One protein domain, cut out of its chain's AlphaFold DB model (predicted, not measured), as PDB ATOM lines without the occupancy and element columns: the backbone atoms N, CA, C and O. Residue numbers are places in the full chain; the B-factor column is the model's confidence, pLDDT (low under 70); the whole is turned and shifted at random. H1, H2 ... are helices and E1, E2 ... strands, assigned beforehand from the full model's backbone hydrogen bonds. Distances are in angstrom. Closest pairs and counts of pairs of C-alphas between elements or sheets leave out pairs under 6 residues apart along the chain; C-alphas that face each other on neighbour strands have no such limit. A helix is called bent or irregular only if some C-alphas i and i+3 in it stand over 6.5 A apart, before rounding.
ATOM      1  N   GLU A   4      37.636  41.943  32.156       88.62
ATOM      2  CA  GLU A   4      36.859  42.215  30.952       88.62
ATOM      3  C   GLU A   4      35.811  43.320  31.152       88.62
ATOM      4  O   GLU A   4      35.478  44.041  30.213       88.62
ATOM      5  N   VAL A   5      35.328  43.520  32.383       90.69
ATOM      6  CA  VAL A   5      34.285  44.512  32.670       90.69
ATOM      7  C   VAL A   5      34.824  45.940  32.563       90.69
ATOM      8  O   VAL A   5      34.078  46.848  32.197       90.69
ATOM      9  N   THR A   6      36.127  46.159  32.777       92.69
ATOM     10  CA  THR A   6      36.730  47.490  32.581       92.69
ATOM     11  C   THR A   6      36.665  47.942  31.125       92.69
ATOM     12  O   THR A   6      36.618  49.138  30.860       92.69
ATOM     13  N   ASN A   7      36.581  47.002  30.176       93.56
ATOM     14  CA  ASN A   7      36.488  47.304  28.746       93.56
ATOM     15  C   ASN A   7      35.105  47.832  28.331       93.56
ATOM     16  O   ASN A   7      34.938  48.288  27.201       93.56
ATOM     17  N   VAL A   8      34.105  47.759  29.219       96.31
ATOM     18  CA  VAL A   8      32.712  48.118  28.915       96.31
ATOM     19  C   VAL A   8      32.144  49.215  29.814       96.31
ATOM     20  O   VAL A   8      30.945  49.473  29.750       96.31
ATOM     21  N   PHE A   9      32.961  49.890  30.630       95.50
ATOM     22  CA  PHE A   9      32.483  50.930  31.556       95.50
ATOM     23  C   PHE A   9      31.676  52.036  30.862       95.50
ATOM     24  O   PHE A   9      30.609  52.397  31.349       95.50
ATOM     25  N   GLU A  10      32.109  52.478  29.683       96.94
ATOM     26  CA  GLU A  10      31.402  53.491  28.879       96.94
ATOM     27  C   GLU A  10      30.140  52.952  28.173       96.94
ATOM     28  O   GLU A  10      29.354  53.709  27.607       96.94
ATOM     29  N   LEU A  11      29.932  51.632  28.169       97.38
ATOM     30  CA  LEU A  11      28.831  50.975  27.459       97.38
ATOM     31  C   LEU A  11      27.670  50.576  28.379       97.38
ATOM     32  O   LEU A  11      26.578  50.266  27.891       97.38
ATOM     33  N   VAL A  12      27.885  50.575  29.695       97.81
ATOM     34  CA  VAL A  12      26.909  50.128  30.693       97.81
ATOM     35  C   VAL A  12      26.285  51.308  31.438       97.81
ATOM     36  O   VAL A  12      26.902  52.332  31.686       97.81
ATOM     37  N   LYS A  13      25.023  51.151  31.832       97.19
ATOM     38  CA  LYS A  13      24.261  52.120  32.637       97.19
ATOM     39  C   LYS A  13      24.380  51.875  34.138       97.19
ATOM     40  O   LYS A  13      23.966  52.714  34.934       97.19
ATOM     41  N   GLY A  14      24.870  50.705  34.530       96.75
ATOM     42  CA  GLY A  14      25.018  50.325  35.925       96.75
ATOM     43  C   GLY A  14      25.696  48.973  36.067       96.75
ATOM     44  O   GLY A  14      25.587  48.118  35.188       96.75
ATOM     45  N   ILE A  15      26.384  48.792  37.190       96.88
ATOM     46  CA  ILE A  15      27.115  47.572  37.527       96.88
ATOM     47  C   ILE A  15      26.729  47.165  38.946       96.88
ATOM     48  O   ILE A  15      26.736  47.981  39.870       96.88
ATOM     49  N   ALA A  16      26.407  45.892  39.126       96.00
ATOM     50  CA  ALA A  16      26.109  45.297  40.413       96.00
ATOM     51  C   ALA A  16      27.012  44.086  40.653       96.00
ATOM     52  O   ALA A  16      26.819  43.027  40.068       96.00
ATOM     53  N   HIS A  17      27.978  44.238  41.558       95.50
ATOM     54  CA  HIS A  17      28.700  43.106  42.130       95.50
ATOM     55  C   HIS A  17      27.801  42.407  43.160       95.50
ATOM     56  O   HIS A  17      27.279  43.065  44.071       95.50
ATOM     57  N   VAL A  18      27.596  41.104  42.990       95.88
ATOM     58  CA  VAL A  18      26.735  40.275  43.829       95.88
ATOM     59  C   VAL A  18      27.599  39.486  44.807       95.88
ATOM     60  O   VAL A  18      28.210  38.472  44.479       95.88
ATOM     61  N   THR A  19      27.649  39.987  46.033       91.12
ATOM     62  CA  THR A  19      28.427  39.423  47.141       91.12
ATOM     63  C   THR A  19      27.488  39.080  48.303       91.12
ATOM     64  O   THR A  19      26.381  38.592  48.080       91.12
ATOM     65  N   GLY A  20      27.881  39.370  49.549       86.81
ATOM     66  CA  GLY A  20      27.006  39.235  50.714       86.81
ATOM     67  C   GLY A  20      25.722  40.070  50.603       86.81
ATOM     68  O   GLY A  20      25.746  41.236  50.197       86.81
ATOM     69  N   GLY A  21      24.596  39.468  50.992       90.38
ATOM     70  CA  GLY A  21      23.249  40.039  50.860       90.38
ATOM     71  C   GLY A  21      22.512  39.636  49.577       90.38
ATOM     72  O   GLY A  21      21.385  40.080  49.354       90.38
ATOM     73  N   GLY A  22      23.141  38.801  48.749       95.31
ATOM     74  CA  GLY A  22      22.516  38.095  47.643       95.31
ATOM     75  C   GLY A  22      22.090  38.942  46.444       95.31
ATOM     76  O   GLY A  22      22.205  40.175  46.409       95.31
ATOM     77  N   ILE A  23      21.589  38.243  45.427       96.69
ATOM     78  CA  ILE A  23      21.214  38.831  44.135       96.69
ATOM     79  C   ILE A  23      20.109  39.889  44.263       96.69
ATOM     80  O   ILE A  23      20.162  40.924  43.595       96.69
ATOM     81  N   LEU A  24      19.155  39.703  45.185       95.88
ATOM     82  CA  LEU A  24      18.069  40.665  45.401       95.88
ATOM     83  C   LEU A  24      18.581  42.024  45.879       95.88
ATOM     84  O   LEU A  24      18.118  43.063  45.405       95.88
ATOM     85  N   ARG A  25      19.542  42.039  46.811       96.25
ATOM     86  CA  ARG A  25      20.133  43.288  47.303       96.25
ATOM     87  C   ARG A  25      20.924  43.986  46.205       96.25
ATOM     88  O   ARG A  25      20.843  45.208  46.086       96.25
ATOM     89  N   ALA A  26      21.669  43.225  45.406       97.00
ATOM     90  CA  ALA A  26      22.467  43.764  44.314       97.00
ATOM     91  C   ALA A  26      21.593  44.460  43.253       97.00
ATOM     92  O   ALA A  26      21.865  45.611  42.905       97.00
ATOM     93  N   LEU A  27      20.500  43.813  42.828       96.62
ATOM     94  CA  LEU A  27      19.528  44.374  41.879       96.62
ATOM     95  C   LEU A  27      18.830  45.618  42.437       96.62
ATOM     96  O   LEU A  27      18.819  46.654  41.777       96.62
ATOM     97  N   ARG A  28      18.341  45.566  43.684       95.56
ATOM     98  CA  ARG A  28      17.724  46.729  44.351       95.56
ATOM     99  C   ARG A  28      18.665  47.929  44.421       95.56
ATOM    100  O   ARG A  28      18.241  49.056  44.192       95.56
ATOM    101  N   ARG A  29      19.950  47.702  44.709       95.94
ATOM    102  CA  ARG A  29      20.944  48.781  44.807       95.94
ATOM    103  C   ARG A  29      21.170  49.482  43.467       95.94
ATOM    104  O   ARG A  29      21.294  50.704  43.449       95.94
ATOM    105  N   VAL A  30      21.253  48.725  42.370       96.44
ATOM    106  CA  VAL A  30      21.564  49.294  41.047       96.44
ATOM    107  C   VAL A  30      20.325  49.830  40.324       96.44
ATOM    108  O   VAL A  30      20.417  50.857  39.657       96.44
ATOM    109  N   LEU A  31      19.160  49.189  40.484       96.62
ATOM    110  CA  LEU A  31      17.915  49.571  39.805       96.62
ATOM    111  C   LEU A  31      17.037  50.538  40.605       96.62
ATOM    112  O   LEU A  31      16.185  51.194  40.007       96.62
ATOM    113  N   ARG A  32      17.285  50.687  41.914       93.69
ATOM    114  CA  ARG A  32      16.560  51.588  42.821       93.69
ATOM    115  C   ARG A  32      15.050  51.324  42.805       93.69
ATOM    116  O   ARG A  32      14.604  50.304  43.317       93.69
ATOM    117  N   ASP A  33      14.288  52.254  42.243       94.06
ATOM    118  CA  ASP A  33      12.831  52.273  42.124       94.06
ATOM    119  C   ASP A  33      12.312  51.516  40.891       94.06
ATOM    120  O   ASP A  33      11.109  51.293  40.763       94.06
ATOM    121  N   LYS A  34      13.201  51.091  39.985       95.75
ATOM    122  CA  LYS A  34      12.828  50.333  38.786       95.75
ATOM    123  C   LYS A  34      12.649  48.851  39.102       95.75
ATOM    124  O   LYS A  34      13.416  48.270  39.868       95.75
ATOM    125  N   GLY A  35      11.675  48.233  38.441       96.50
ATOM    126  CA  GLY A  35      11.476  46.790  38.456       96.50
ATOM    127  C   GLY A  35      12.418  46.048  37.505       96.50
ATOM    128  O   GLY A  35      13.161  46.636  36.710       96.50
ATOM    129  N   TRP A  36      12.383  44.725  37.580       97.12
ATOM    130  CA  TRP A  36      13.139  43.827  36.716       97.12
ATOM    131  C   TRP A  36      12.401  42.511  36.522       97.12
ATOM    132  O   TRP A  36      11.736  42.010  37.426       97.12
ATOM    133  N   GLU A  37      12.582  41.924  35.348       98.00
ATOM    134  CA  GLU A  37      12.094  40.593  35.010       98.00
ATOM    135  C   GLU A  37      13.294  39.760  34.593       98.00
ATOM    136  O   GLU A  37      13.872  40.009  33.535       98.00
ATOM    137  N   ILE A  38      13.701  38.825  35.453       97.06
ATOM    138  CA  ILE A  38      14.887  37.994  35.222       97.06
ATOM    139  C   ILE A  38      14.581  36.506  35.354       97.06
ATOM    140  O   ILE A  38      13.703  36.091  36.119       97.06
ATOM    141  N   THR A  39      15.358  35.706  34.638       97.31
ATOM    142  CA  THR A  39      15.408  34.255  34.760       97.31
ATOM    143  C   THR A  39      16.776  33.853  35.293       97.31
ATOM    144  O   THR A  39      17.798  34.173  34.695       97.31
ATOM    145  N   ILE A  40      16.788  33.165  36.432       96.00
ATOM    146  CA  ILE A  40      17.996  32.641  37.064       96.00
ATOM    147  C   ILE A  40      18.131  31.180  36.668       96.00
ATOM    148  O   ILE A  40      17.304  30.362  37.066       96.00
ATOM    149  N   LYS A  41      19.186  30.865  35.914       95.50
ATOM    150  CA  LYS A  41      19.582  29.484  35.638       95.50
ATOM    151  C   LYS A  41      20.449  28.998  36.787       95.50
ATOM    152  O   LYS A  41      21.552  29.502  36.987       95.50
ATOM    153  N   LEU A  42      19.954  28.038  37.558       94.75
ATOM    154  CA  LEU A  42      20.684  27.530  38.710       94.75
ATOM    155  C   LEU A  42      21.859  26.655  38.259       94.75
ATOM    156  O   LEU A  42      21.622  25.608  37.640       94.75
ATOM    157  N   PRO A  43      23.105  27.016  38.615       95.06
ATOM    158  CA  PRO A  43      24.227  26.101  38.472       95.06
ATOM    159  C   PRO A  43      24.094  24.941  39.468       95.06
ATOM    160  O   PRO A  43      23.460  25.078  40.520       95.06
ATOM    161  N   ASP A  44      24.729  23.807  39.174       96.56
ATOM    162  CA  ASP A  44      24.581  22.569  39.957       96.56
ATOM    163  C   ASP A  44      24.923  22.740  41.439       96.56
ATOM    164  O   ASP A  44      24.228  22.214  42.310       96.56
ATOM    165  N   TYR A  45      25.945  23.543  41.747       94.88
ATOM    166  CA  TYR A  45      26.303  23.836  43.134       94.88
ATOM    167  C   TYR A  45      25.173  24.572  43.869       94.88
ATOM    168  O   TYR A  45      24.922  24.305  45.040       94.88
ATOM    169  N   MET A  46      24.452  25.470  43.190       96.44
ATOM    170  CA  MET A  46      23.344  26.207  43.794       96.44
ATOM    171  C   MET A  46      22.122  25.302  43.951       96.44
ATOM    172  O   MET A  46      21.451  25.365  44.977       96.44
ATOM    173  N   ARG A  47      21.879  24.393  42.995       96.19
ATOM    174  CA  ARG A  47      20.869  23.329  43.147       96.19
ATOM    175  C   ARG A  47      21.164  22.449  44.359       96.19
ATOM    176  O   ARG A  47      20.238  22.059  45.057       96.19
ATOM    177  N   TRP A  48      22.437  22.147  44.623       96.94
ATOM    178  CA  TRP A  48      22.843  21.414  45.822       96.94
ATOM    179  C   TRP A  48      22.582  22.217  47.102       96.94
ATOM    180  O   TRP A  48      21.961  21.683  48.016       96.94
ATOM    181  N   VAL A  49      22.966  23.497  47.151       96.31
ATOM    182  CA  VAL A  49      22.710  24.369  48.316       96.31
ATOM    183  C   VAL A  49      21.212  24.484  48.619       96.31
ATOM    184  O   VAL A  49      20.813  24.396  49.777       96.31
ATOM    185  N   LEU A  50      20.367  24.606  47.591       96.44
ATOM    186  CA  LEU A  50      18.910  24.708  47.740       96.44
ATOM    187  C   LEU A  50      18.237  23.435  48.279       96.44
ATOM    188  O   LEU A  50      17.060  23.469  48.614       96.44
ATOM    189  N   LYS A  51      18.962  22.317  48.413       97.50
ATOM    190  CA  LYS A  51      18.464  21.151  49.163       97.50
ATOM    191  C   LYS A  51      18.430  21.393  50.675       97.50
ATOM    192  O   LYS A  51      17.781  20.633  51.385       97.50
ATOM    193  N   PHE A  52      19.145  22.411  51.155       97.81
ATOM    194  CA  PHE A  52      19.344  22.690  52.578       97.81
ATOM    195  C   PHE A  52      18.849  24.076  53.007       97.81
ATOM    196  O   PHE A  52      18.825  24.356  54.201       97.81
ATOM    197  N   VAL A  53      18.492  24.948  52.059       97.19
ATOM    198  CA  VAL A  53      18.104  26.344  52.315       97.19
ATOM    199  C   VAL A  53      16.897  26.703  51.453       97.19
ATOM    200  O   VAL A  53      16.863  26.361  50.270       97.19
ATOM    201  N   GLU A  54      15.932  27.422  52.027       97.31
ATOM    202  CA  GLU A  54      14.772  27.937  51.294       97.31
ATOM    203  C   GLU A  54      15.193  28.926  50.197       97.31
ATOM    204  O   GLU A  54      16.152  29.691  50.346       97.31
ATOM    205  N   ILE A  55      14.462  28.944  49.078       95.75
ATOM    206  CA  ILE A  55      14.810  29.789  47.929       95.75
ATOM    207  C   ILE A  55      14.770  31.280  48.292       95.75
ATOM    208  O   ILE A  55      15.630  32.045  47.857       95.75
ATOM    209  N   GLU A  56      13.831  31.705  49.134       95.06
ATOM    210  CA  GLU A  56      13.693  33.085  49.598       95.06
ATOM    211  C   GLU A  56      14.912  33.546  50.403       95.06
ATOM    212  O   GLU A  56      15.369  34.684  50.241       95.06
ATOM    213  N   GLU A  57      15.445  32.677  51.263       96.50
ATOM    214  CA  GLU A  57      16.658  32.943  52.031       96.50
ATOM    215  C   GLU A  57      17.888  32.910  51.125       96.50
ATOM    216  O   GLU A  57      18.707  33.833  51.153       96.50
ATOM    217  N   ALA A  58      17.979  31.921  50.234       96.25
ATOM    218  CA  ALA A  58      19.083  31.806  49.294       96.25
ATOM    219  C   ALA A  58      19.218  33.054  48.404       96.25
ATOM    220  O   ALA A  58      20.313  33.596  48.253       96.25
ATOM    221  N   MET A  59      18.104  33.590  47.904       95.81
ATOM    222  CA  MET A  59      18.052  34.811  47.089       95.81
ATOM    223  C   MET A  59      18.519  36.081  47.831       95.81
ATOM    224  O   MET A  59      18.934  37.059  47.195       95.81
ATOM    225  N   ARG A  60      18.449  36.087  49.170       96.44
ATOM    226  CA  ARG A  60      18.902  37.181  50.054       96.44
ATOM    227  C   ARG A  60      20.318  36.980  50.597       96.44
ATOM    228  O   ARG A  60      20.849  37.884  51.238       96.44
ATOM    229  N   THR A  61      20.932  35.837  50.315       95.75
ATOM    230  CA  THR A  61      22.218  35.448  50.904       95.75
ATOM    231  C   THR A  61      23.274  35.203  49.833       95.75
ATOM    232  O   THR A  61      24.373  35.753  49.924       95.75
ATOM    233  N   PHE A  62      22.936  34.444  48.790       96.88
ATOM    234  CA  PHE A  62      23.863  33.966  47.769       96.88
ATOM    235  C   PHE A  62      23.747  34.723  46.443       96.88
ATOM    236  O   PHE A  62      22.755  35.387  46.136       96.88
ATOM    237  N   ASN A  63      24.783  34.582  45.617       96.25
ATOM    238  CA  ASN A  63      24.832  35.161  44.275       96.25
ATOM    239  C   ASN A  63      23.959  34.429  43.244       96.25
ATOM    240  O   ASN A  63      23.731  34.951  42.156       96.25
ATOM    241  N   MET A  64      23.468  33.235  43.585       96.44
ATOM    242  CA  MET A  64      22.604  32.408  42.741       96.44
ATOM    243  C   MET A  64      23.201  32.047  41.367       96.44
ATOM    244  O   MET A  64      22.452  31.749  40.445       96.44
ATOM    245  N   GLY A  65      24.532  32.074  41.219       95.00
ATOM    246  CA  GLY A  65      25.221  31.857  39.935       95.00
ATOM    247  C   GLY A  65      25.784  33.123  39.295       95.00
ATOM    248  O   GLY A  65      26.656  33.039  38.435       95.00
ATOM    249  N   TYR A  66      25.355  34.301  39.744       95.44
ATOM    250  CA  TYR A  66      25.665  35.568  39.091       95.44
ATOM    251  C   TYR A  66      26.532  36.436  39.983       95.44
ATOM    252  O   TYR A  66      26.016  37.134  40.843       95.44
ATOM    253  N   GLY A  67      27.851  36.409  39.787       95.06
ATOM    254  CA  GLY A  67      28.772  37.244  40.565       95.06
ATOM    255  C   GLY A  67      28.735  38.723  40.175       95.06
ATOM    256  O   GLY A  67      28.925  39.590  41.023       95.06
ATOM    257  N   MET A  68      28.427  39.043  38.918       96.19
ATOM    258  CA  MET A  68      28.326  40.419  38.439       96.19
ATOM    259  C   MET A  68      27.156  40.571  37.470       96.19
ATOM    260  O   MET A  68      26.929  39.714  36.623       96.19
ATOM    261  N   ILE A  69      26.416  41.671  37.604       97.19
ATOM    262  CA  ILE A  69      25.271  42.016  36.760       97.19
ATOM    263  C   ILE A  69      25.527  43.384  36.136       97.19
ATOM    264  O   ILE A  69      25.820  44.352  36.841       97.19
ATOM    265  N   LEU A  70      25.390  43.462  34.814       98.00
ATOM    266  CA  LEU A  70      25.542  44.690  34.039       98.00
ATOM    267  C   LEU A  70      24.174  45.145  33.527       98.00
ATOM    268  O   LEU A  70      23.410  44.353  32.980       98.00
ATOM    269  N   ILE A  71      23.864  46.429  33.691       98.00
ATOM    270  CA  ILE A  71      22.659  47.050  33.137       98.00
ATOM    271  C   ILE A  71      23.052  47.752  31.844       98.00
ATOM    272  O   ILE A  71      23.848  48.687  31.871       98.00
ATOM    273  N   VAL A  72      22.496  47.325  30.713       98.19
ATOM    274  CA  VAL A  72      22.934  47.764  29.376       98.19
ATOM    275  C   VAL A  72      21.743  48.306  28.581       98.19
ATOM    276  O   VAL A  72      20.616  47.831  28.731       98.19
ATOM    277  N   SER A  73      21.956  49.330  27.747       97.94
ATOM    278  CA  SER A  73      20.965  49.707  26.726       97.94
ATOM    279  C   SER A  73      20.874  48.629  25.647       97.94
ATOM    280  O   SER A  73      21.832  47.906  25.395       97.94
ATOM    281  N   ARG A  74      19.738  48.557  24.943       96.81
ATOM    282  CA  ARG A  74      19.594  47.642  23.797       96.81
ATOM    283  C   ARG A  74      20.647  47.895  22.712       96.81
ATOM    284  O   ARG A  74      21.141  46.944  22.128       96.81
ATOM    285  N   GLU A  75      21.013  49.155  22.499       98.00
ATOM    286  CA  GLU A  75      22.014  49.579  21.509       98.00
ATOM    287  C   GLU A  75      23.415  49.026  21.804       98.00
ATOM    288  O   GLU A  75      24.111  48.595  20.891       98.00
ATOM    289  N   ASN A  76      23.812  48.972  23.081       98.12
ATOM    290  CA  ASN A  76      25.138  48.496  23.482       98.12
ATOM    291  C   ASN A  76      25.184  46.988  23.766       98.12
ATOM    292  O   ASN A  76      26.263  46.450  24.007       98.12
ATOM    293  N   LEU A  77      24.037  46.299  23.751       97.75
ATOM    294  CA  LEU A  77      23.908  44.925  24.231       97.75
ATOM    295  C   LEU A  77      24.876  43.960  23.539       97.75
ATOM    296  O   LEU A  77      25.654  43.294  24.216       97.75
ATOM    297  N   ASN A  78      24.864  43.919  22.205       97.94
ATOM    298  CA  ASN A  78      25.687  42.976  21.442       97.94
ATOM    299  C   ASN A  78      27.183  43.199  21.689       97.94
ATOM    300  O   ASN A  78      27.919  42.243  21.905       97.94
ATOM    301  N   LYS A  79      27.612  44.465  21.744       97.94
ATOM    302  CA  LYS A  79      29.008  44.828  22.001       97.94
ATOM    303  C   LYS A  79      29.450  44.432  23.411       97.94
ATOM    304  O   LYS A  79      30.564  43.958  23.597       97.94
ATOM    305  N   VAL A  80      28.584  44.605  24.411       98.00
ATOM    306  CA  VAL A  80      28.887  44.177  25.783       98.00
ATOM    307  C   VAL A  80      28.963  42.653  25.877       98.00
ATOM    308  O   VAL A  80      29.879  42.145  26.518       98.00
ATOM    309  N   LEU A  81      28.055  41.921  25.224       97.31
ATOM    310  CA  LEU A  81      28.093  40.454  25.185       97.31
ATOM    311  C   LEU A  81      29.385  39.938  24.540       97.31
ATOM    312  O   LEU A  81      30.030  39.062  25.104       97.31
ATOM    313  N   GLU A  82      29.799  40.525  23.418       97.12
ATOM    314  CA  GLU A  82      31.046  40.173  22.729       97.12
ATOM    315  C   GLU A  82      32.285  40.395  23.609       97.12
ATOM    316  O   GLU A  82      33.150  39.529  23.699       97.12
ATOM    317  N   LEU A  83      32.359  41.536  24.303       96.56
ATOM    318  CA  LEU A  83      33.532  41.908  25.099       96.56
ATOM    319  C   LEU A  83      33.627  41.184  26.448       96.56
ATOM    320  O   LEU A  83      34.714  41.112  27.017       96.56
ATOM    321  N   THR A  84      32.506  40.693  26.981       95.75
ATOM    322  CA  THR A  84      32.450  40.086  28.326       95.75
ATOM    323  C   THR A  84      32.180  38.588  28.325       95.75
ATOM    324  O   THR A  84      32.444  37.932  29.329       95.75
ATOM    325  N   GLY A  85      31.620  38.039  27.245       94.56
ATOM    326  CA  GLY A  85      31.134  36.659  27.207       94.56
ATOM    327  C   GLY A  85      29.952  36.388  28.150       94.56
ATOM    328  O   GLY A  85      29.662  35.231  28.446       94.56
ATOM    329  N   GLY A  86      29.296  37.436  28.663       94.06
ATOM    330  CA  GLY A  86      28.154  37.305  29.563       94.06
ATOM    331  C   GLY A  86      26.899  36.758  28.877       94.06
ATOM    332  O   GLY A  86      26.840  36.598  27.660       94.06
ATOM    333  N   GLU A  87      25.854  36.519  29.669       95.81
ATOM    334  CA  GLU A  87      24.538  36.125  29.164       95.81
ATOM    335  C   GLU A  87      23.456  37.151  29.517       95.81
ATOM    336  O   GLU A  87      23.528  37.862  30.522       95.81
ATOM    337  N   VAL A  88      22.412  37.209  28.688       97.50
ATOM    338  CA  VAL A  88      21.226  38.017  28.974       97.50
ATOM    339  C   VAL A  88      20.315  37.247  29.918       97.50
ATOM    340  O   VAL A  88      19.707  36.254  29.527       97.50
ATOM    341  N   ILE A  89      20.187  37.737  31.150       96.69
ATOM    342  CA  ILE A  89      19.343  37.114  32.182       96.69
ATOM    343  C   ILE A  89      17.947  37.729  32.281       96.69
ATOM    344  O   ILE A  89      17.090  37.189  32.975       96.69
ATOM    345  N   GLY A  90      17.698  38.872  31.634       96.88
ATOM    346  CA  GLY A  90      16.401  39.537  31.708       96.88
ATOM    347  C   GLY A  90      16.403  41.002  31.289       96.88
ATOM    348  O   GLY A  90      17.300  41.467  30.586       96.88
ATOM    349  N   VAL A  91      15.368  41.725  31.720       97.81
ATOM    350  CA  VAL A  91      15.106  43.119  31.337       97.81
ATOM    351  C   VAL A  91      14.713  43.980  32.535       97.81
ATOM    352  O   VAL A  91      14.103  43.511  33.493       97.81
ATOM    353  N   VAL A  92      15.026  45.275  32.465       97.56
ATOM    354  CA  VAL A  92      14.478  46.278  33.391       97.56
ATOM    355  C   VAL A  92      13.029  46.555  32.992       97.56
ATOM    356  O   VAL A  92      12.757  46.822  31.820       97.56
ATOM    357  N   SER A  93      12.104  46.497  33.948       95.44
ATOM    358  CA  SER A  93      10.665  46.662  33.703       95.44
ATOM    359  C   SER A  93      10.003  47.520  34.794       95.44
ATOM    360  O   SER A  93      10.670  48.034  35.692       95.44
ATOM    361  N   LYS A  94       8.690  47.756  34.692       93.19
ATOM    362  CA  LYS A  94       7.921  48.440  35.751       93.19
ATOM    363  C   LYS A  94       7.597  47.514  36.927       93.19
ATOM    364  O   LYS A  94       7.365  47.997  38.028       93.19
ATOM    365  N   ASN A  95       7.592  46.205  36.693       94.50
ATOM    366  CA  ASN A  95       7.225  45.189  37.671       94.50
ATOM    367  C   ASN A  95       8.465  44.415  38.120       94.50
ATOM    368  O   ASN A  95       9.493  44.428  37.453       94.50
ATOM    369  N   THR A  96       8.372  43.723  39.255       96.19
ATOM    370  CA  THR A  96       9.437  42.816  39.702       96.19
ATOM    371  C   THR A  96       8.978  41.376  39.555       96.19
ATOM    372  O   THR A  96       8.004  40.971  40.186       96.19
ATOM    373  N   LYS A  97       9.688  40.598  38.737       96.31
ATOM    374  CA  LYS A  97       9.456  39.167  38.536       96.31
ATOM    375  C   LYS A  97      10.788  38.429  38.472       96.31
ATOM    376  O   LYS A  97      11.722  38.854  37.797       96.31
ATOM    377  N   ILE A  98      10.859  37.298  39.157       95.62
ATOM    378  CA  ILE A  98      12.010  36.402  39.102       95.62
ATOM    379  C   ILE A  98      11.484  35.004  38.836       95.62
ATOM    380  O   ILE A  98      10.569  34.544  39.516       95.62
ATOM    381  N   VAL A  99      12.053  34.351  37.831       95.62
ATOM    382  CA  VAL A  99      11.815  32.938  37.536       95.62
ATOM    383  C   VAL A  99      13.113  32.192  37.795       95.62
ATOM    384  O   VAL A  99      14.167  32.621  37.334       95.62
ATOM    385  N   VAL A 100      13.046  31.092  38.535       93.62
ATOM    386  CA  VAL A 100      14.204  30.241  38.829       93.62
ATOM    387  C   VAL A 100      14.048  28.942  38.038       93.62
ATOM    388  O   VAL A 100      12.979  28.334  38.089       93.62
ATOM    389  N   GLN A 101      15.079  28.561  37.276       86.81
ATOM    390  CA  GLN A 101      15.117  27.377  36.402       86.81
ATOM    391  C   GLN A 101      16.308  26.475  36.733       86.81
ATOM    392  O   GLN A 101      17.441  26.979  36.884       86.81
TER     393      GLN A 101
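What this domain is: This is residues 4 to 101 of the 101 residues of the protein "AIR synthase" of Fervidobacterium pennivorans (UniProt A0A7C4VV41). An antiparallel two-strand ribbon of E1 and E3 lies in the middle, and helix H2 packs on E1 and also lies over a separate three-strand sheet, E4 - E2 - E5. H1 and H5 pack side by side at one end of the long axis, while H3 and H4 lie toward the other end, where H4 meets H2 at a corner. The printed part has 98 residues with five named helices and five named strands, in the order H1 E1 H2 E2 H3 H4 E3 H5 E4 E5; the class is mixed, helices and strands, and the three-strand sheet is mixed too. The whole is compact, with a radius of gyration of the C-alphas of 13.6 A, and spans 40 by 27 by 22 A.

How they stand to each other: H1, residues 4 to 11, is irregular, with C-alphas 7 and 10 8.0 A apart. It touches H5, residues 77 to 84, at a shallow tilt of 26 degrees, opposite ways; their closest C-alphas are those of Glu 4 and Thr 84, 5.6 A. E1, residues 12 to 17, is antiparallel to E3, residues 68 to 72, with N 16 and O 69 within hydrogen-bond range at 2.8 A. The closest C-alphas of E1 and H2, residues 22 to 31, are those of Ala 16 and Ala 26, 5.6 A. E2, residues 35 to 40, is the inner strand between E4, residues 90 to 93, and E5, residues 96 to 100. It is parallel to E5, with N 40 and O 99 2.8 A apart, and antiparallel to E4, with N 37 and O 91 2.9 A apart. H2 is on this sheet at a height of 10.4 A. H3, residues 44 to 49, touches no helix. H4, residues 55 to 61, touches H2 and is about perpendicular to it, only just, at 70.1 degrees; their closest C-alphas are those of Gly 22 and Thr 61, 4.2 A. In H2, H3 and H5 every O i to N i+4 pair is within hydrogen-bond range; in H4 2 of 3 are, and in H1 0 of 4, beside 3 of 5 O i to N i+3 pairs.

Where its parts are: H1 begins at C-alpha 4 (36.859, 42.215, 30.952) and is 12.4 A long. E1 is 13.5 A, H2 14.6 A, E2 15.6 A, E3 12.9 A and H5 10.6 A. E5, 13.5 A long, ends at C-alpha 100 (14.204, 30.241, 38.829).

The domain as a whole: The two C-alphas farthest apart are those of Phe 52 and Glu 75, 41.2 A. The printed part has no cut and no long link; the link from H4 to E3 is short and the others are tight. No printed residue is under 70 in pLDDT.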